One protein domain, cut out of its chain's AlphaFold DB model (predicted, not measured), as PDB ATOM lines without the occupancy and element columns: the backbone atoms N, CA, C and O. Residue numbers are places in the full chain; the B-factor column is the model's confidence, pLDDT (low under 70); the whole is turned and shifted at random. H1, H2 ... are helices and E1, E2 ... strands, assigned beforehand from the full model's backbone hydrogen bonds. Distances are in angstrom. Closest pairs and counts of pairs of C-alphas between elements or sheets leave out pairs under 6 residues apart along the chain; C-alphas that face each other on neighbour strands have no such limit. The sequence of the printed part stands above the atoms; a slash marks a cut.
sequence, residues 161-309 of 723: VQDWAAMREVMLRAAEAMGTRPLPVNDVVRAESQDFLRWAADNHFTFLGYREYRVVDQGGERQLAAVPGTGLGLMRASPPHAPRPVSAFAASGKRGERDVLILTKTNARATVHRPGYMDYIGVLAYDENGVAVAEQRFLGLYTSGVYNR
ATOM      1  N   VAL A 161      23.262 -21.797 -20.559       95.62
ATOM      2  CA  VAL A 161      23.640 -20.739 -19.608       95.62
ATOM      3  C   VAL A 161      24.140 -21.328 -18.288       95.62
ATOM      4  O   VAL A 161      25.167 -20.883 -17.778       95.62
ATOM      5  N   GLN A 162      23.474 -22.359 -17.753       95.75
ATOM      6  CA  GLN A 162      23.902 -23.018 -16.512       95.75
ATOM      7  C   GLN A 162      25.286 -23.668 -16.637       95.75
ATOM      8  O   GLN A 162      26.086 -23.587 -15.707       95.75
ATOM      9  N   ASP A 163      25.575 -24.299 -17.777       97.19
ATOM     10  CA  ASP A 163      26.846 -24.995 -18.006       97.19
ATOM     11  C   ASP A 163      27.934 -24.125 -18.630       97.19
ATOM     12  O   ASP A 163      29.055 -24.602 -18.816       97.19
ATOM     13  N   TRP A 164      27.648 -22.862 -18.953       96.62
ATOM     14  CA  TRP A 164      28.581 -21.996 -19.672       96.62
ATOM     15  C   TRP A 164      29.951 -21.924 -18.986       96.62
ATOM     16  O   TRP A 164      30.982 -22.157 -19.621       96.62
ATOM     17  N   ALA A 165      29.965 -21.695 -17.668       97.50
ATOM     18  CA  ALA A 165      31.201 -21.624 -16.892       97.50
ATOM     19  C   ALA A 165      31.949 -22.968 -16.888       97.50
ATOM     20  O   ALA A 165      33.164 -23.000 -17.069       97.50
ATOM     21  N   ALA A 166      31.229 -24.087 -16.753       98.00
ATOM     22  CA  ALA A 166      31.826 -25.419 -16.777       98.00
ATOM     23  C   ALA A 166      32.448 -25.742 -18.146       98.00
ATOM     24  O   ALA A 166      33.575 -26.233 -18.207       98.00
ATOM     25  N   MET A 167      31.760 -25.424 -19.248       98.06
ATOM     26  CA  MET A 167      32.278 -25.610 -20.608       98.06
ATOM     27  C   MET A 167      33.522 -24.751 -20.861       98.06
ATOM     28  O   MET A 167      34.516 -25.252 -21.395       98.06
ATOM     29  N   ARG A 168      33.508 -23.491 -20.408       98.25
ATOM     30  CA  ARG A 168      34.662 -22.586 -20.478       98.25
ATOM     31  C   ARG A 168      35.872 -23.148 -19.721       98.25
ATOM     32  O   ARG A 168      36.961 -23.222 -20.284       98.25
ATOM     33  N   GLU A 169      35.686 -23.610 -18.485       98.19
ATOM     34  CA  GLU A 169      36.763 -24.215 -17.683       98.19
ATOM     35  C   GLU A 169      37.301 -25.516 -18.297       98.19
ATOM     36  O   GLU A 169      38.493 -25.815 -18.214       98.19
ATOM     37  N   VAL A 170      36.453 -26.310 -18.957       97.75
ATOM     38  CA  VAL A 170      36.910 -27.492 -19.700       97.75
ATOM     39  C   VAL A 170      37.786 -27.096 -20.895       97.75
ATOM     40  O   VAL A 170      38.822 -27.728 -21.101       97.75
ATOM     41  N   MET A 171      37.432 -26.046 -21.644       98.12
ATOM     42  CA  MET A 171      38.257 -25.545 -22.753       98.12
ATOM     43  C   MET A 171      39.613 -25.014 -22.269       98.12
ATOM     44  O   MET A 171      40.642 -25.338 -22.863       98.12
ATOM     45  N   LEU A 172      39.637 -24.266 -21.162       98.12
ATOM     46  CA  LEU A 172      40.882 -23.782 -20.554       98.12
ATOM     47  C   LEU A 172      41.772 -24.941 -20.088       98.12
ATOM     48  O   LEU A 172      42.961 -24.973 -20.401       98.12
ATOM     49  N   ARG A 173      41.199 -25.956 -19.428       96.94
ATOM     50  CA  ARG A 173      41.946 -27.169 -19.052       96.94
ATOM     51  C   ARG A 173      42.472 -27.935 -20.264       96.94
ATOM     52  O   ARG A 173      43.572 -28.478 -20.193       96.94
ATOM     53  N   ALA A 174      41.719 -27.983 -21.362       95.25
ATOM     54  CA  ALA A 174      42.184 -28.590 -22.605       95.25
ATOM     55  C   ALA A 174      43.399 -27.833 -23.174       95.25
ATOM     56  O   ALA A 174      44.375 -28.471 -23.569       95.25
ATOM     57  N   ALA A 175      43.384 -26.496 -23.131       95.75
ATOM     58  CA  ALA A 175      44.518 -25.663 -23.531       95.75
ATOM     59  C   ALA A 175      45.766 -25.925 -22.668       95.75
ATOM     60  O   ALA A 175      46.860 -26.099 -23.203       95.75
ATOM     61  N   GLU A 176      45.626 -26.028 -21.344       95.06
ATOM     62  CA  GLU A 176      46.762 -26.339 -20.461       95.06
ATOM     63  C   GLU A 176      47.291 -27.767 -20.667       95.06
ATOM     64  O   GLU A 176      48.502 -27.992 -20.736       95.06
ATOM     65  N   ALA A 177      46.401 -28.747 -20.853       92.19
ATOM     66  CA  ALA A 177      46.783 -30.141 -21.082       92.19
ATOM     67  C   ALA A 177      47.606 -30.335 -22.368       92.19
ATOM     68  O   ALA A 177      48.445 -31.237 -22.430       92.19
ATOM     69  N   MET A 178      47.425 -29.481 -23.381       90.81
ATOM     70  CA  MET A 178      48.269 -29.498 -24.580       90.81
ATOM     71  C   MET A 178      49.737 -29.190 -24.285       90.81
ATOM     72  O   MET A 178      50.589 -29.631 -25.045       90.81
ATOM     73  N   GLY A 179      50.064 -28.466 -23.212       86.06
ATOM     74  CA  GLY A 179      51.455 -28.153 -22.860       86.06
ATOM     75  C   GLY A 179      52.232 -29.352 -22.309       86.06
ATOM     76  O   GLY A 179      53.453 -29.382 -22.393       86.06
ATOM     77  N   THR A 180      51.530 -30.352 -21.770       85.31
ATOM     78  CA  THR A 180      52.137 -31.482 -21.042       85.31
ATOM     79  C   THR A 180      51.991 -32.824 -21.755       85.31
ATOM     80  O   THR A 180      52.737 -33.756 -21.462       85.31
ATOM     81  N   ARG A 181      51.047 -32.950 -22.696       84.25
ATOM     82  CA  ARG A 181      50.772 -34.202 -23.415       84.25
ATOM     83  C   ARG A 181      51.609 -34.360 -24.691       84.25
ATOM     84  O   ARG A 181      51.919 -33.360 -25.354       84.25
ATOM     85  N   PRO A 182      51.919 -35.609 -25.094       80.31
ATOM     86  CA  PRO A 182      52.488 -35.868 -26.409       80.31
ATOM     87  C   PRO A 182      51.496 -35.407 -27.484       80.31
ATOM     88  O   PRO A 182      50.333 -35.805 -27.500       80.31
ATOM     89  N   LEU A 183      51.963 -34.529 -28.372       84.75
ATOM     90  CA  LEU A 183      51.218 -34.071 -29.540       84.75
ATOM     91  C   LEU A 183      52.122 -34.226 -30.759       84.75
ATOM     92  O   LEU A 183      53.297 -33.861 -30.684       84.75
ATOM     93  N   PRO A 184      51.606 -34.726 -31.886       84.81
ATOM     94  CA  PRO A 184      52.416 -34.988 -33.064       84.81
ATOM     95  C   PRO A 184      52.589 -33.727 -33.931       84.81
ATOM     96  O   PRO A 184      52.417 -33.774 -35.148       84.81
ATOM     97  N   VAL A 185      52.890 -32.592 -33.295       84.81
ATOM     98  CA  VAL A 185      53.096 -31.280 -33.925       84.81
ATOM     99  C   VAL A 185      54.262 -30.543 -33.267       84.81
ATOM    100  O   VAL A 185      54.640 -30.849 -32.138       84.81
ATOM    101  N   ASN A 186      54.824 -29.555 -33.966       88.19
ATOM    102  CA  ASN A 186      55.885 -28.710 -33.415       88.19
ATOM    103  C   ASN A 186      55.362 -27.703 -32.372       88.19
ATOM    104  O   ASN A 186      54.159 -27.439 -32.283       88.19
ATOM    105  N   ASP A 187      56.284 -27.101 -31.618       89.31
ATOM    106  CA  ASP A 187      55.955 -26.194 -30.511       89.31
ATOM    107  C   ASP A 187      55.209 -24.931 -30.954       89.31
ATOM    108  O   ASP A 187      54.375 -24.418 -30.214       89.31
ATOM    109  N   VAL A 188      55.426 -24.467 -32.189       88.44
ATOM    110  CA  VAL A 188      54.708 -23.310 -32.745       88.44
ATOM    111  C   VAL A 188      53.231 -23.639 -32.976       88.44
ATOM    112  O   VAL A 188      52.357 -22.861 -32.603       88.44
ATOM    113  N   VAL A 189      52.921 -24.793 -33.582       87.88
ATOM    114  CA  VAL A 189      51.528 -25.251 -33.763       87.88
ATOM    115  C   VAL A 189      50.864 -25.501 -32.408       87.88
ATOM    116  O   VAL A 189      49.695 -25.155 -32.232       87.88
ATOM    117  N   ARG A 190      51.606 -26.079 -31.454       91.12
ATOM    118  CA  ARG A 190      51.134 -26.296 -30.083       91.12
ATOM    119  C   ARG A 190      50.738 -24.972 -29.428       91.12
ATOM    120  O   ARG A 190      49.584 -24.840 -29.033       91.12
ATOM    121  N   ALA A 191      51.648 -23.998 -29.382       92.50
ATOM    122  CA  ALA A 191      51.405 -22.698 -28.760       92.50
ATOM    123  C   ALA A 191      50.210 -21.969 -29.398       92.50
ATOM    124  O   ALA A 191      49.316 -21.522 -28.687       92.50
ATOM    125  N   GLU A 192      50.121 -21.946 -30.733       92.56
ATOM    126  CA  GLU A 192      48.972 -21.348 -31.431       92.56
ATOM    127  C   GLU A 192      47.640 -22.045 -31.114       92.56
ATOM    128  O   GLU A 192      46.609 -21.385 -30.996       92.56
ATOM    129  N   SER A 193      47.643 -23.372 -30.957       93.81
ATOM    130  CA  SER A 193      46.436 -24.125 -30.588       93.81
ATOM    131  C   SER A 193      45.989 -23.802 -29.159       93.81
ATOM    132  O   SER A 193      44.794 -23.660 -28.904       93.81
ATOM    133  N   GLN A 194      46.939 -23.640 -28.233       95.69
ATOM    134  CA  GLN A 194      46.658 -23.229 -26.856       95.69
ATOM    135  C   GLN A 194      46.099 -21.807 -26.803       95.69
ATOM    136  O   GLN A 194      45.069 -21.576 -26.169       95.69
ATOM    137  N   ASP A 195      46.743 -20.874 -27.507       96.19
ATOM    138  CA  ASP A 195      46.293 -19.487 -27.611       96.19
ATOM    139  C   ASP A 195      44.887 -19.406 -28.199       96.19
ATOM    140  O   ASP A 195      44.059 -18.658 -27.685       96.19
ATOM    141  N   PHE A 196      44.578 -20.207 -29.223       96.25
ATOM    142  CA  PHE A 196      43.241 -20.257 -29.808       96.25
ATOM    143  C   PHE A 196      42.173 -20.701 -28.810       96.25
ATOM    144  O   PHE A 196      41.124 -20.068 -28.722       96.25
ATOM    145  N   LEU A 197      42.428 -21.760 -28.035       97.50
ATOM    146  CA  LEU A 197      41.470 -22.236 -27.035       97.50
ATOM    147  C   LEU A 197      41.277 -21.225 -25.900       97.50
ATOM    148  O   LEU A 197      40.145 -20.988 -25.483       97.50
ATOM    149  N   ARG A 198      42.356 -20.585 -25.428       97.88
ATOM    150  CA  ARG A 198      42.262 -19.508 -24.428       97.88
ATOM    151  C   ARG A 198      41.495 -18.308 -24.977       97.88
ATOM    152  O   ARG A 198      40.627 -17.780 -24.293       97.88
ATOM    153  N   TRP A 199      41.768 -17.924 -26.221       96.62
ATOM    154  CA  TRP A 199      41.077 -16.841 -26.916       96.62
ATOM    155  C   TRP A 199      39.583 -17.137 -27.096       96.62
ATOM    156  O   TRP A 199      38.750 -16.298 -26.763       96.62
ATOM    157  N   ALA A 200      39.222 -18.344 -27.542       96.75
ATOM    158  CA  ALA A 200      37.832 -18.779 -27.666       96.75
ATOM    159  C   ALA A 200      37.100 -18.743 -26.310       96.75
ATOM    160  O   ALA A 200      35.984 -18.227 -26.229       96.75
ATOM    161  N   ALA A 201      37.755 -19.216 -25.245       97.38
ATOM    162  CA  ALA A 201      37.246 -19.177 -23.872       97.38
ATOM    163  C   ALA A 201      37.128 -17.753 -23.288       97.38
ATOM    164  O   ALA A 201      36.368 -17.537 -22.340       97.38
ATOM    165  N   ASP A 202      37.847 -16.782 -23.852       96.19
ATOM    166  CA  ASP A 202      37.801 -15.363 -23.493       96.19
ATOM    167  C   ASP A 202      36.728 -14.608 -24.301       96.19
ATOM    168  O   ASP A 202      37.006 -13.649 -25.012       96.19
ATOM    169  N   ASN A 203      35.478 -15.078 -24.232       93.12
ATOM    170  CA  ASN A 203      34.296 -14.449 -24.850       93.12
ATOM    171  C   ASN A 203      34.312 -14.321 -26.391       93.12
ATOM    172  O   ASN A 203      33.535 -13.551 -26.963       93.12
ATOM    173  N   HIS A 204      35.136 -15.105 -27.091       95.25
ATOM    174  CA  HIS A 204      35.098 -15.187 -28.559       95.25
ATOM    175  C   HIS A 204      34.263 -16.372 -29.070       95.25
ATOM    176  O   HIS A 204      34.003 -16.484 -30.271       95.25
ATOM    177  N   PHE A 205      33.786 -17.228 -28.163       96.25
ATOM    178  CA  PHE A 205      32.936 -18.372 -28.464       96.25
ATOM    179  C   PHE A 205      31.788 -18.493 -27.454       96.25
ATOM    180  O   PHE A 205      32.006 -18.637 -26.250       96.25
ATOM    181  N   THR A 206      30.549 -18.460 -27.941       95.94
ATOM    182  CA  THR A 206      29.358 -18.766 -27.144       95.94
ATOM    183  C   THR A 206      29.207 -20.280 -27.058       95.94
ATOM    184  O   THR A 206      28.854 -20.929 -28.042       95.94
ATOM    185  N   PHE A 207      29.479 -20.847 -25.884       97.19
ATOM    186  CA  PHE A 207      29.363 -22.282 -25.634       97.19
ATOM    187  C   PHE A 207      27.900 -22.726 -25.589       97.19
ATOM    188  O   PHE A 207      27.119 -22.211 -24.792       97.19
ATOM    189  N   LEU A 208      27.556 -23.718 -26.411       96.56
ATOM    190  CA  LEU A 208      26.228 -24.333 -26.439       96.56
ATOM    191  C   LEU A 208      26.257 -25.792 -25.974       96.56
ATOM    192  O   LEU A 208      25.298 -26.275 -25.385       96.56
ATOM    193  N   GLY A 209      27.352 -26.520 -26.189       95.69
ATOM    194  CA  GLY A 209      27.453 -27.892 -25.703       95.69
ATOM    195  C   GLY A 209      28.874 -28.420 -25.641       95.69
ATOM    196  O   GLY A 209      29.761 -27.957 -26.357       95.69
ATOM    197  N   TYR A 210      29.080 -29.425 -24.795       96.56
ATOM    198  CA  TYR A 210      30.351 -30.134 -24.690       96.56
ATOM    199  C   TYR A 210      30.142 -31.624 -24.425       96.56
ATOM    200  O   TYR A 210      29.219 -31.997 -23.701       96.56
ATOM    201  N   ARG A 211      31.011 -32.480 -24.977       94.25
ATOM    202  CA  ARG A 211      31.092 -33.903 -24.611       94.25
ATOM    203  C   ARG A 211      32.463 -34.495 -24.952       94.25
ATOM    204  O   ARG A 211      33.056 -34.142 -25.972       94.25
ATOM    205  N   GLU A 212      32.943 -35.430 -24.133       93.12
ATOM    206  CA  GLU A 212      34.156 -36.210 -24.420       93.12
ATOM    207  C   GLU A 212      33.804 -37.495 -25.182       93.12
ATOM    208  O   GLU A 212      32.792 -38.148 -24.913       93.12
ATOM    209  N   TYR A 213      34.664 -37.874 -26.120       89.44
ATOM    210  CA  TYR A 213      34.596 -39.119 -26.872       89.44
ATOM    211  C   TYR A 213      35.925 -39.861 -26.773       89.44
ATOM    212  O   TYR A 213      36.989 -39.243 -26.777       89.44
ATOM    213  N   ARG A 214      35.874 -41.193 -26.730       89.88
ATOM    214  CA  ARG A 214      37.058 -42.060 -26.761       89.88
ATOM    215  C   ARG A 214      36.946 -43.095 -27.856       89.88
ATOM    216  O   ARG A 214      35.850 -43.555 -28.178       89.88
ATOM    217  N   VAL A 215      38.094 -43.449 -28.416       85.44
ATOM    218  CA  VAL A 215      38.195 -44.545 -29.369       85.44
ATOM    219  C   VAL A 215      38.039 -45.862 -28.613       85.44
ATOM    220  O   VAL A 215      38.774 -46.127 -27.664       85.44
ATOM    221  N   VAL A 216      37.081 -46.674 -29.042       84.88
ATOM    222  CA  VAL A 216      36.818 -48.028 -28.555       84.88
ATOM    223  C   VAL A 216      36.869 -48.999 -29.729       84.88
ATOM    224  O   VAL A 216      36.477 -48.647 -30.840       84.88
ATOM    225  N   ASP A 217      37.345 -50.217 -29.495       81.25
ATOM    226  CA  ASP A 217      37.249 -51.300 -30.475       81.25
ATOM    227  C   ASP A 217      35.908 -52.022 -30.293       81.25
ATOM    228  O   ASP A 217      35.655 -52.635 -29.254       81.25
ATOM    229  N   GLN A 218      35.036 -51.942 -31.300       72.94
ATOM    230  CA  GLN A 218      33.770 -52.678 -31.349       72.94
ATOM    231  C   GLN A 218      33.661 -53.412 -32.687       72.94
ATOM    232  O   GLN A 218      33.707 -52.804 -33.750       72.94
ATOM    233  N   GLY A 219      33.526 -54.741 -32.641       67.94
ATOM    234  CA  GLY A 219      33.351 -55.562 -33.848       67.94
ATOM    235  C   GLY A 219      34.566 -55.611 -34.785       67.94
ATOM    236  O   GLY A 219      34.393 -55.865 -35.971       67.94
ATOM    237  N   GLY A 220      35.780 -55.358 -34.282       71.25
ATOM    238  CA  GLY A 220      37.001 -55.294 -35.102       71.25
ATOM    239  C   GLY A 220      37.222 -53.949 -35.803       71.25
ATOM    240  O   GLY A 220      38.204 -53.800 -36.529       71.25
ATOM    241  N   GLU A 221      36.354 -52.962 -35.563       71.31
ATOM    242  CA  GLU A 221      36.502 -51.594 -36.051       71.31
ATOM    243  C   GLU A 221      36.683 -50.608 -34.892       71.31
ATOM    244  O   GLU A 221      35.984 -50.663 -33.875       71.31
ATOM    245  N   ARG A 222      37.594 -49.646 -35.073       74.69
ATOM    246  CA  ARG A 222      37.761 -48.527 -34.141       74.69
ATOM    247  C   ARG A 222      36.606 -47.549 -34.315       74.69
ATOM    248  O   ARG A 222      36.417 -46.994 -35.401       74.69
ATOM    249  N   GLN A 223      35.875 -47.287 -33.239       79.00
ATOM    250  CA  GLN A 223      34.715 -46.398 -33.211       79.00
ATOM    251  C   GLN A 223      34.840 -45.366 -32.088       79.00
ATOM    252  O   GLN A 223      35.513 -45.597 -31.090       79.00
ATOM    253  N   LEU A 224      34.195 -44.209 -32.232       77.44
ATOM    254  CA  LEU A 224      34.127 -43.201 -31.174       77.44
ATOM    255  C   LEU A 224      32.867 -43.375 -30.345       77.44
ATOM    256  O   LEU A 224      31.757 -43.171 -30.841       77.44
ATOM    257  N   ALA A 225      33.059 -43.677 -29.067       84.50
ATOM    258  CA  ALA A 225      31.995 -43.731 -28.082       84.50
ATOM    259  C   ALA A 225      32.024 -42.475 -27.206       84.50
ATOM    260  O   ALA A 225      33.083 -42.026 -26.764       84.50
ATOM    261  N   ALA A 226      30.845 -41.907 -26.956       88.00
ATOM    262  CA  ALA A 226      30.683 -40.841 -25.976       88.00
ATOM    263  C   ALA A 226      31.040 -41.353 -24.576       88.00
ATOM    264  O   ALA A 226      30.584 -42.425 -24.181       88.00
ATOM    265  N   VAL A 227      31.797 -40.568 -23.809       90.44
ATOM    266  CA  VAL A 227      32.097 -40.873 -22.407       90.44
ATOM    267  C   VAL A 227      30.891 -40.471 -21.548       90.44
ATOM    268  O   VAL A 227      30.557 -39.278 -21.500       90.44
ATOM    269  N   PRO A 228      30.214 -41.421 -20.871       87.81
ATOM    270  CA  PRO A 228      29.044 -41.121 -20.047       87.81
ATOM    271  C   PRO A 228      29.344 -40.078 -18.962       87.81
ATOM    272  O   PRO A 228      30.430 -40.062 -18.390       87.81
ATOM    273  N   GLY A 229      28.381 -39.194 -18.686       89.44
ATOM    274  CA  GLY A 229      28.496 -38.163 -17.644       89.44
ATOM    275  C   GLY A 229      29.324 -36.926 -18.013       89.44
ATOM    276  O   GLY A 229      29.369 -35.985 -17.231       89.44
ATOM    277  N   THR A 230      29.945 -36.878 -19.197       93.62
ATOM    278  CA  THR A 230      30.744 -35.711 -19.636       93.62
ATOM    279  C   THR A 230      29.947 -34.652 -20.400       93.62
ATOM    280  O   THR A 230      30.490 -33.606 -20.743       93.62
ATOM    281  N   GLY A 231      28.678 -34.931 -20.709       94.12
ATOM    282  CA  GLY A 231      27.820 -34.066 -21.512       94.12
ATOM    283  C   GLY A 231      27.372 -32.801 -20.777       94.12
ATOM    284  O   GLY A 231      26.798 -32.907 -19.697       94.12
ATOM    285  N   LEU A 232      27.574 -31.634 -21.391       96.31
ATOM    286  CA  LEU A 232      27.160 -30.316 -20.891       96.31
ATOM    287  C   LEU A 232      26.347 -29.548 -21.949       96.31
ATOM    288  O   LEU A 232      26.462 -29.821 -23.149       96.31
ATOM    289  N   GLY A 233      25.542 -28.579 -21.509       95.12
ATOM    290  CA  GLY A 233      24.675 -27.751 -22.353       95.12
ATOM    291  C   GLY A 233      23.677 -28.589 -23.157       95.12
ATOM    292  O   GLY A 233      23.084 -29.537 -22.637       95.12
ATOM    293  N   LEU A 234      23.558 -28.307 -24.457       93.06
ATOM    294  CA  LEU A 234      22.741 -29.081 -25.407       93.06
ATOM    295  C   LEU A 234      23.117 -30.572 -25.450       93.06
ATOM    296  O   LEU A 234      22.325 -31.420 -25.855       93.06
ATOM    297  N   MET A 235      24.331 -30.917 -25.014       91.38
ATOM    298  CA  MET A 235      24.829 -32.287 -24.979       91.38
ATOM    299  C   MET A 235      24.629 -32.962 -23.614       91.38
ATOM    300  O   MET A 235      25.251 -33.996 -23.377       91.38
ATOM    301  N   ARG A 236      23.776 -32.452 -22.712       87.06
ATOM    302  CA  ARG A 236      23.369 -33.175 -21.485       87.06
ATOM    303  C   ARG A 236      22.516 -34.405 -21.809       87.06
ATOM    304  O   ARG A 236      22.879 -35.522 -21.451       87.06
ATOM    305  N   ALA A 237      21.408 -34.195 -22.523       63.12
ATOM    306  CA  ALA A 237      20.347 -35.189 -22.702       63.12
ATOM    307  C   ALA A 237      20.403 -35.945 -24.039       63.12
ATOM    308  O   ALA A 237      19.643 -36.891 -24.234       63.12
ATOM    309  N   SER A 238      21.285 -35.557 -24.976       57.56
ATOM    310  CA  SER A 238      21.342 -36.226 -26.279       57.56
ATOM    311  C   SER A 238      21.684 -37.708 -26.087       57.56
ATOM    312  O   SER A 238      22.760 -37.983 -25.520       57.56
ATOM    313  N   PRO A 239      20.853 -38.657 -26.576       51.38
ATOM    314  CA  PRO A 239      21.227 -40.061 -26.570       51.38
ATOM    315  C   PRO A 239      22.596 -40.177 -27.247       51.38
ATOM    316  O   PRO A 239      22.854 -39.451 -28.220       51.38
ATOM    317  N   PRO A 240      23.524 -40.993 -26.712       51.41
ATOM    318  CA  PRO A 240      24.799 -41.206 -27.373       51.41
ATOM    319  C   PRO A 240      24.484 -41.608 -28.813       51.41
ATOM    320  O   PRO A 240      23.797 -42.600 -29.049       51.41
ATOM    321  N   HIS A 241      24.892 -40.782 -29.782       53.72
ATOM    322  CA  HIS A 241      24.820 -41.189 -31.179       53.72
ATOM    323  C   HIS A 241      25.498 -42.550 -31.297       53.72
ATOM    324  O   HIS A 241      26.496 -42.785 -30.608       53.72
ATOM    325  N   ALA A 242      24.957 -43.415 -32.158       50.44
ATOM    326  CA  ALA A 242      25.591 -44.687 -32.462       50.44
ATOM    327  C   ALA A 242      27.095 -44.452 -32.710       50.44
ATOM    328  O   ALA A 242      27.437 -43.464 -33.384       50.44
ATOM    329  N   PRO A 243      27.975 -45.283 -32.125       53.38
ATOM    330  CA  PRO A 243      29.411 -45.155 -32.300       53.38
ATOM    331  C   PRO A 243      29.754 -44.981 -33.782       53.38
ATOM    332  O   PRO A 243      29.254 -45.709 -34.639       53.38
ATOM    333  N   ARG A 244      30.549 -43.958 -34.105       59.81
ATOM    334  CA  ARG A 244      30.927 -43.664 -35.496       59.81
ATOM    335  C   ARG A 244      32.329 -44.201 -35.778       59.81
ATOM    336  O   ARG A 244      33.180 -44.065 -34.898       59.81
ATOM    337  N   PRO A 245      32.601 -44.747 -36.976       52.38
ATOM    338  CA  PRO A 245      33.938 -45.202 -37.349       52.38
ATOM    339  C   PRO A 245      34.989 -44.098 -37.171       52.38
ATOM    340  O   PRO A 245      34.737 -42.941 -37.506       52.38
ATOM    341  N   VAL A 246      36.193 -44.444 -36.710       55.28
ATOM    342  CA  VAL A 246      37.326 -43.501 -36.577       55.28
ATOM    343  C   VAL A 246      37.813 -42.979 -37.939       55.28
ATOM    344  O   VAL A 246      38.433 -41.921 -38.012       55.28
ATOM    345  N   SER A 247      37.471 -43.639 -39.048       52.31
ATOM    346  CA  SER A 247      37.659 -43.088 -40.402       52.31
ATOM    347  C   SER A 247      36.821 -41.827 -40.658       52.31
ATOM    348  O   SER A 247      37.207 -40.999 -41.472       52.31
ATOM    349  N   ALA A 248      35.734 -41.609 -39.906       49.06
ATOM    350  CA  ALA A 248      35.011 -40.336 -39.881       49.06
ATOM    351  C   ALA A 248      35.772 -39.235 -39.114       49.06
ATOM    352  O   ALA A 248      35.261 -38.131 -38.964       49.06
ATOM    353  N   PHE A 249      36.959 -39.548 -38.594       46.97
ATOM    354  CA  PHE A 249      37.804 -38.691 -37.777       46.97
ATOM    355  C   PHE A 249      39.112 -38.343 -38.479       46.97
ATOM    356  O   PHE A 249      39.503 -37.178 -38.564       46.97
ATOM    357  N   ALA A 250      39.751 -39.373 -39.031       47.75
ATOM    358  CA  ALA A 250      40.820 -39.223 -39.990       47.75
ATOM    359  C   ALA A 250      40.196 -38.795 -41.320       47.75
ATOM    360  O   ALA A 250      39.958 -39.621 -42.200       47.75
ATOM    361  N   ALA A 251      39.949 -37.490 -41.483       42.34
ATOM    362  CA  ALA A 251      39.973 -36.931 -42.824       42.34
ATOM    363  C   ALA A 251      41.231 -37.495 -43.489       42.34
ATOM    364  O   ALA A 251      42.300 -37.497 -42.870       42.34
ATOM    365  N   SER A 252      41.087 -38.044 -44.692       38.94
ATOM    366  CA  SER A 252      42.181 -38.516 -45.533       38.94
ATOM    367  C   SER A 252      43.086 -37.331 -45.884       38.94
ATOM    368  O   SER A 252      43.111 -36.860 -47.017       38.94
ATOM    369  N   GLY A 253      43.786 -36.782 -44.894       40.88
ATOM    370  CA  GLY A 253      44.833 -35.811 -45.084       40.88
ATOM    371  C   GLY A 253      45.890 -36.470 -45.948       40.88
ATOM    372  O   GLY A 253      46.185 -37.664 -45.809       40.88
ATOM    373  N   LYS A 254      46.463 -35.698 -46.870       38.97
ATOM    374  CA  LYS A 254      47.716 -36.093 -47.512       38.97
ATOM    375  C   LYS A 254      48.674 -36.542 -46.402       38.97
ATOM    376  O   LYS A 254      48.788 -35.857 -45.389       38.97
ATOM    377  N   ARG A 255      49.314 -37.706 -46.576       34.75
ATOM    378  CA  ARG A 255      50.327 -38.262 -45.657       34.75
ATOM    379  C   ARG A 255      51.195 -37.135 -45.066       34.75
ATOM    380  O   ARG A 255      52.027 -36.600 -45.789       34.75
ATOM    381  N   GLY A 256      51.022 -36.794 -43.783       43.50
ATOM    382  CA  GLY A 256      51.969 -35.937 -43.055       43.50
ATOM    383  C   GLY A 256      51.390 -34.953 -42.035       43.50
ATOM    384  O   GLY A 256      51.975 -34.818 -40.964       43.50
ATOM    385  N   GLU A 257      50.260 -34.292 -42.300       50.12
ATOM    386  CA  GLU A 257      49.714 -33.288 -41.370       50.12
ATOM    387  C   GLU A 257      48.740 -33.925 -40.370       50.12
ATOM    388  O   GLU A 257      47.733 -34.521 -40.749       50.12
ATOM    389  N   ARG A 258      49.064 -33.829 -39.076       65.25
ATOM    390  CA  ARG A 258      48.202 -34.260 -37.969       65.25
ATOM    391  C   ARG A 258      47.629 -33.012 -37.296       65.25
ATOM    392  O   ARG A 258      48.377 -32.229 -36.715       65.25
ATOM    393  N   ASP A 259      46.317 -32.813 -37.397       73.00
ATOM    394  CA  ASP A 259      45.624 -31.680 -36.776       73.00
ATOM    395  C   ASP A 259      45.441 -31.910 -35.269       73.00
ATOM    396  O   ASP A 259      44.886 -32.923 -34.872       73.00
ATOM    397  N   VAL A 260      45.828 -30.964 -34.409       86.50
ATOM    398  CA  VAL A 260      45.498 -31.023 -32.963       86.50
ATOM    399  C   VAL A 260      44.087 -30.490 -32.682       86.50
ATOM    400  O   VAL A 260      43.446 -30.876 -31.702       86.50
ATOM    401  N   LEU A 261      43.605 -29.608 -33.562       90.31
ATOM    402  CA  LEU A 261      42.309 -28.952 -33.482       90.31
ATOM    403  C   LEU A 261      41.496 -29.203 -34.749       90.31
ATOM    404  O   LEU A 261      41.997 -29.057 -35.862       90.31
ATOM    405  N   ILE A 262      40.213 -29.492 -34.568       87.62
ATOM    406  CA  ILE A 262      39.232 -29.618 -35.643       87.62
ATOM    407  C   ILE A 262      38.312 -28.404 -35.592       87.62
ATOM    408  O   ILE A 262      37.560 -28.259 -34.633       87.62
ATOM    409  N   LEU A 263      38.342 -27.571 -36.634       90.19
ATOM    410  CA  LEU A 263      37.489 -26.386 -36.775       90.19
ATOM    411  C   LEU A 263      36.575 -26.554 -37.994       90.19
ATOM    412  O   LEU A 263      37.047 -26.641 -39.125       90.19
ATOM    413  N   THR A 264      35.266 -26.641 -37.771       89.75
ATOM    414  CA  THR A 264      34.259 -26.921 -38.816       89.75
ATOM    415  C   THR A 264      32.859 -26.552 -38.303       89.75
ATOM    416  O   THR A 264      32.734 -25.944 -37.241       89.75
ATOM    417  N   LYS A 265      31.797 -26.906 -39.034       90.25
ATOM    418  CA  LYS A 265      30.401 -26.733 -38.615       90.25
ATOM    419  C   LYS A 265      29.669 -28.062 -38.483       90.25
ATOM    420  O   LYS A 265      29.981 -29.057 -39.141       90.25
ATOM    421  N   THR A 266      28.677 -28.103 -37.611       88.44
ATOM    422  CA  THR A 266      27.791 -29.257 -37.433       88.44
ATOM    423  C   THR A 266      26.784 -29.389 -38.591       88.44
ATOM    424  O   THR A 266      26.650 -28.514 -39.456       88.44
ATOM    425  N   ASN A 267      26.044 -30.505 -38.591       84.56
ATOM    426  CA  ASN A 267      24.815 -30.674 -39.380       84.56
ATOM    427  C   ASN A 267      23.556 -30.236 -38.613       84.56
ATOM    428  O   ASN A 267      22.480 -30.183 -39.195       84.56
ATOM    429  N   ALA A 268      23.683 -29.937 -37.319       85.81
ATOM    430  CA  ALA A 268      22.595 -29.445 -36.482       85.81
ATOM    431  C   ALA A 268      22.631 -27.912 -36.432       85.81
ATOM    432  O   ALA A 268      23.708 -27.323 -36.310       85.81
ATOM    433  N   ARG A 269      21.472 -27.261 -36.525       88.75
ATOM    434  CA  ARG A 269      21.389 -25.808 -36.335       88.75
ATOM    435  C   ARG A 269      21.417 -25.466 -34.846       88.75
ATOM    436  O   ARG A 269      21.123 -26.320 -34.012       88.75
ATOM    437  N   ALA A 270      21.836 -24.249 -34.531       91.56
ATOM    438  CA  ALA A 270      21.735 -23.714 -33.187       91.56
ATOM    439  C   ALA A 270      20.260 -23.495 -32.836       91.56
ATOM    440  O   ALA A 270      19.515 -22.936 -33.635       91.56
ATOM    441  N   THR A 271      19.869 -23.924 -31.640       91.25
ATOM    442  CA  THR A 271      18.557 -23.649 -31.032       91.25
ATOM    443  C   THR A 271      18.608 -22.458 -30.069       91.25
ATOM    444  O   THR A 271      17.583 -22.046 -29.539       91.25
ATOM    445  N   VAL A 272      19.793 -21.863 -29.885       93.25
ATOM    446  CA  VAL A 272      20.058 -20.766 -28.949       93.25
ATOM    447  C   VAL A 272      20.795 -19.618 -29.646       93.25
ATOM    448  O   VAL A 272      21.705 -19.844 -30.449       93.25
ATOM    449  N   HIS A 273      20.453 -18.387 -29.264       90.19
ATOM    450  CA  HIS A 273      21.074 -17.109 -29.638       90.19
ATOM    451  C   HIS A 273      20.868 -16.639 -31.082       90.19
ATOM    452  O   HIS A 273      20.360 -15.541 -31.271       90.19
ATOM    453  N   ARG A 274      21.290 -17.391 -32.104       88.62
ATOM    454  CA  ARG A 274      21.099 -16.969 -33.505       88.62
ATOM    455  C   ARG A 274      20.990 -18.146 -34.470       88.62
ATOM    456  O   ARG A 274      21.660 -19.161 -34.255       88.62
ATOM    457  N   PRO A 275      20.227 -17.994 -35.569       85.94
ATOM    458  CA  PRO A 275      20.060 -19.055 -36.545       85.94
ATOM    459  C   PRO A 275      21.365 -19.324 -37.282       85.94
ATOM    460  O   PRO A 275      22.123 -18.418 -37.631       85.94
ATOM    461  N   GLY A 276      21.606 -20.598 -37.565       87.50
ATOM    462  CA  GLY A 276      22.772 -21.041 -38.312       87.50
ATOM    463  C   GLY A 276      23.265 -22.390 -37.829       87.50
ATOM    464  O   GLY A 276      22.759 -22.959 -36.865       87.50
ATOM    465  N   TYR A 277      24.263 -22.925 -38.517       90.06
ATOM    466  CA  TYR A 277      24.925 -24.144 -38.074       90.06
ATOM    467  C   TYR A 277      25.919 -23.843 -36.969       90.06
ATOM    468  O   TYR A 277      26.685 -22.886 -37.074       90.06
ATOM    469  N   MET A 278      25.925 -24.698 -35.949       93.00
ATOM    470  CA  MET A 278      26.855 -24.551 -34.839       93.00
ATOM    471  C   MET A 278      28.292 -24.758 -35.312       93.00
ATOM    472  O   MET A 278      28.593 -25.659 -36.104       93.00
ATOM    473  N   ASP A 279      29.176 -23.933 -34.781       93.44
ATOM    474  CA  ASP A 279      30.610 -24.105 -34.859       93.44
ATOM    475  C   ASP A 279      31.038 -25.295 -33.998       93.44
ATOM    476  O   ASP A 279      30.495 -25.563 -32.923       93.44
ATOM    477  N   TYR A 280      32.012 -26.028 -34.515       92.75
ATOM    478  CA  TYR A 280      32.554 -27.241 -33.933       92.75
ATOM    479  C   TYR A 280      34.040 -27.035 -33.681       92.75
ATOM    480  O   TYR A 280      34.796 -26.824 -34.634       92.75
ATOM    481  N   ILE A 281      34.445 -27.150 -32.417       94.81
ATOM    482  CA  ILE A 281      35.848 -27.176 -32.002       94.81
ATOM    483  C   ILE A 281      36.115 -28.546 -31.374       94.81
ATOM    484  O   ILE A 281      35.620 -28.849 -30.290       94.81
ATOM    485  N   GLY A 282      36.868 -29.392 -32.073       92.62
ATOM    486  CA  GLY A 282      37.339 -30.679 -31.560       92.62
ATOM    487  C   GLY A 282      38.787 -30.574 -31.106       92.62
ATOM    488  O   GLY A 282      39.632 -30.122 -31.874       92.62
ATOM    489  N   VAL A 283      39.081 -30.989 -29.877       93.44
ATOM    490  CA  VAL A 283      40.443 -31.044 -29.329       93.44
ATOM    491  C   VAL A 283      40.886 -32.494 -29.220       93.44
ATOM    492  O   VAL A 283      40.227 -33.293 -28.552       93.44
ATOM    493  N   LEU A 284      41.997 -32.834 -29.874       89.88
ATOM    494  CA  LEU A 284      42.453 -34.219 -29.978       89.88
ATOM    495  C   LEU A 284      43.496 -34.578 -28.939       89.88
ATOM    496  O   LEU A 284      44.460 -33.850 -28.713       89.88
ATOM    497  N   ALA A 285      43.311 -35.755 -28.347       88.06
ATOM    498  CA  ALA A 285      44.312 -36.403 -27.524       88.06
ATOM    499  C   ALA A 285      44.942 -37.559 -28.298       88.06
ATOM    500  O   ALA A 285      44.242 -38.374 -28.910       88.06
ATOM    501  N   TYR A 286      46.266 -37.633 -28.224       85.50
ATOM    502  CA  TYR A 286      47.075 -38.651 -28.874       85.50
ATOM    503  C   TYR A 286      47.741 -39.552 -27.837       85.50
ATOM    504  O   TYR A 286      48.036 -39.112 -26.725       85.50
ATOM    505  N   ASP A 287      47.969 -40.808 -28.209       83.12
ATOM    506  CA  ASP A 287      48.862 -41.698 -27.473       83.12
ATOM    507  C   ASP A 287      50.343 -41.430 -27.810       83.12
ATOM    508  O   ASP A 287      50.677 -40.565 -28.626       83.12
ATOM    509  N   GLU A 288      51.248 -42.183 -27.183       83.12
ATOM    510  CA  GLU A 288      52.701 -42.080 -27.389       83.12
ATOM    511  C   GLU A 288      53.137 -42.409 -28.828       83.12
ATOM    512  O   GLU A 288      54.162 -41.919 -29.295       83.12
ATOM    513  N   ASN A 289      52.325 -43.169 -29.570       78.81
ATOM    514  CA  ASN A 289      52.555 -43.487 -30.982       78.81
ATOM    515  C   ASN A 289      52.010 -42.389 -31.920       78.81
ATOM    516  O   ASN A 289      52.130 -42.463 -33.150       78.81
ATOM    517  N   GLY A 290      51.402 -41.346 -31.349       76.25
ATOM    518  CA  GLY A 290      50.786 -40.244 -32.068       76.25
ATOM    519  C   GLY A 290      49.519 -40.656 -32.817       76.25
ATOM    520  O   GLY A 290      49.205 -40.078 -33.862       76.25
ATOM    521  N   VAL A 291      48.788 -41.639 -32.291       80.75
ATOM    522  CA  VAL A 291      47.464 -42.056 -32.762       80.75
ATOM    523  C   VAL A 291      46.392 -41.361 -31.924       80.75
ATOM    524  O   VAL A 291      46.491 -41.309 -30.702       80.75
ATOM    525  N   ALA A 292      45.367 -40.798 -32.570       82.94
ATOM    526  CA  ALA A 292      44.273 -40.136 -31.862       82.94
ATOM    527  C   ALA A 292      43.445 -41.171 -31.078       82.94
ATOM    528  O   ALA A 292      42.991 -42.165 -31.648       82.94
ATOM    529  N   VAL A 293      43.255 -40.934 -29.778       87.12
ATOM    530  CA  VAL A 293      42.569 -41.855 -28.848       87.12
ATOM    531  C   VAL A 293      41.351 -41.236 -28.166       87.12
ATOM    532  O   VAL A 293      40.480 -41.966 -27.691       87.12
ATOM    533  N   ALA A 294      41.251 -39.907 -28.139       88.44
ATOM    534  CA  ALA A 294      40.094 -39.209 -27.597       88.44
ATOM    535  C   ALA A 294      39.870 -37.855 -28.278       88.44
ATOM    536  O   ALA A 294      40.791 -37.257 -28.838       88.44
ATOM    537  N   GLU A 295      38.637 -37.374 -28.176       90.25
ATOM    538  CA  GLU A 295      38.213 -36.052 -28.613       90.25
ATOM    539  C   GLU A 295      37.428 -35.359 -27.499       90.25
ATOM    540  O   GLU A 295      36.466 -35.904 -26.959       90.25
ATOM    541  N   GLN A 296      37.787 -34.113 -27.221       94.00
ATOM    542  CA  GLN A 296      36.966 -33.182 -26.455       94.00
ATOM    543  C   GLN A 296      36.231 -32.268 -27.436       94.00
ATOM    544  O   GLN A 296      36.858 -31.476 -28.140       94.00
ATOM    545  N   ARG A 297      34.906 -32.409 -27.521       94.00
ATOM    546  CA  ARG A 297      34.080 -31.724 -28.520       94.00
ATOM    547  C   ARG A 297      33.331 -30.564 -27.892       94.00
ATOM    548  O   ARG A 297      32.536 -30.787 -26.986       94.00
ATOM    549  N   PHE A 298      33.517 -29.372 -28.442       97.12
ATOM    550  CA  PHE A 298      32.768 -28.168 -28.099       97.12
ATOM    551  C   PHE A 298      31.882 -27.758 -29.274       97.12
ATOM    552  O   PHE A 298      32.334 -27.702 -30.420       97.12
ATOM    553  N   LEU A 299      30.620 -27.472 -28.973       96.19
ATOM    554  CA  LEU A 299      29.637 -26.922 -29.893       96.19
ATOM    555  C   LEU A 299      29.281 -25.512 -29.445       96.19
ATOM    556  O   LEU A 299      29.110 -25.258 -28.250       96.19
ATOM    557  N   GLY A 300      29.144 -24.603 -30.397       95.62
ATOM    558  CA  GLY A 300      28.816 -23.229 -30.072       95.62
ATOM    559  C   GLY A 300      28.676 -22.338 -31.284       95.62
ATOM    560  O   GLY A 300      28.417 -22.808 -32.389       95.62
ATOM    561  N   LEU A 301      28.828 -21.042 -31.056       94.81
ATOM    562  CA  LEU A 301      28.799 -20.018 -32.089       94.81
ATOM    563  C   LEU A 301      29.927 -19.027 -31.820       94.81
ATOM    564  O   LEU A 301      30.046 -18.531 -30.700       94.81
ATOM    565  N   TYR A 302      30.721 -18.681 -32.832       93.88
ATOM    566  CA  TYR A 302      31.617 -17.530 -32.697       93.88
ATOM    567  C   TYR A 302      30.809 -16.256 -32.434       93.88
ATOM    568  O   TYR A 302      29.742 -16.054 -33.030       93.88
ATOM    569  N   THR A 303      31.307 -15.398 -31.542       91.25
ATOM    570  CA  THR A 303      30.625 -14.144 -31.195       91.25
ATOM    571  C   THR A 303      30.693 -13.138 -32.344       91.25
ATOM    572  O   THR A 303      31.558 -13.217 -33.220       91.25
ATOM    573  N   SER A 304      29.790 -12.155 -32.355       85.06
ATOM    574  CA  SER A 304      29.769 -11.092 -33.374       85.06
ATOM    575  C   SER A 304      31.108 -10.345 -33.478       85.06
ATOM    576  O   SER A 304      31.520  -9.975 -34.576       85.06
ATOM    577  N   GLY A 305      31.838 -10.205 -32.364       84.94
ATOM    578  CA  GLY A 305      33.170  -9.596 -32.324       84.94
ATOM    579  C   GLY A 305      34.202 -10.297 -33.214       84.94
ATOM    580  O   GLY A 305      35.036  -9.628 -33.820       84.94
ATOM    581  N   VAL A 306      34.110 -11.622 -33.386       86.75
ATOM    582  CA  VAL A 306      35.014 -12.392 -34.260       86.75
ATOM    583  C   VAL A 306      34.888 -11.962 -35.724       86.75
ATOM    584  O   VAL A 306      35.882 -11.889 -36.447       86.75
ATOM    585  N   TYR A 307      33.677 -11.609 -36.161       83.88
ATOM    586  CA  TYR A 307      33.417 -11.176 -37.536       83.88
ATOM    587  C   TYR A 307      33.845  -9.733 -37.812       83.88
ATOM    588  O   TYR A 307      33.938  -9.357 -38.972       83.88
ATOM    589  N   ASN A 308      34.167  -8.951 -36.778       82.12
ATOM    590  CA  ASN A 308      34.614  -7.561 -36.909       82.12
ATOM    591  C   ASN A 308      36.092  -7.365 -36.536       82.12
ATOM    592  O   ASN A 308      36.650  -6.292 -36.759       82.12
ATOM    593  N   ARG A 309      36.748  -8.396 -35.988       86.12
ATOM    594  CA  ARG A 309      38.178  -8.370 -35.666       86.12
ATOM    595  C   ARG A 309      39.032  -8.544 -36.922       86.12
ATOM    596  O   ARG A 309      38.603  -9.150 -37.911       86.12
TER     597      ARG A 309
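This is residues 161 to 309 of the 723 residues of an uncharacterized protein of Xanthomonadaceae bacterium (UniProt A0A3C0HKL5). One five-stranded sheet, strongly twisted and curled like part of a barrel, has a hairpin of two long helices, H1 and H2, packed on it. A long stretch with no named element, residues 227 to 260, joins its edge strands E2 and E3, and the short H3 follows E5. The 149 printed residues hold H1 H2 E1 E2 E3 E4 E5 H3 in order; the antiparallel sheet runs E2 E1 E5 E4 E3, with E3 E4 E5 a meander, each strand the antiparallel neighbour of the one before. The class is mixed; the whole is compact, radius of gyration of the C-alphas 15.3 A, spanning 41 by 37 by 27 A.

H1, residues 161 to 180, and H2, residues 187 to 204, touch at the C-alphas of Ala 175 and Gln 194, their closest, 4.6 A apart, and run opposite ways at a shallow tilt of 13 degrees. H1 and H2 are on the sheet, at heights of 8.9 A and 9.5 A. E1, residues 205 to 218, has E2, residues 221 to 226, on one side, with N 223 and O 216 at 2.8 A, and E5, residues 292 to 302, on the other, with N 213 and O 295 at 2.8 A. E4, residues 277 to 286, pairs with E5 through N 298 and O 281, 2.8 A, and with E3, residues 261 to 269, through N 280 and O 264, 2.8 A. H3, residues 304 to 308, is close to but not clearly touching H2. O i to N i+4 pairs within hydrogen-bond range are 12 of 16 in H1, 13 of 14 in H2 and 0 of 1 in H3, where 2 of 2 i+3 pairs are.

H1 starts at C-alpha 161 (23.640, -20.739, -19.608) and spans 30.5 A; H2 spans 23.7 A, E1 34.4 A, E4 28.0 A and E5 25.9 A. H3 ends at C-alpha 308 (34.614, -7.561, -36.909).

The farthest C-alphas, Gly 219 and Asn 308, are 48.1 A apart. The printed part has no cut; the link E2 to E3 is long. Residues 219 and 237 to 258 have pLDDT under 70.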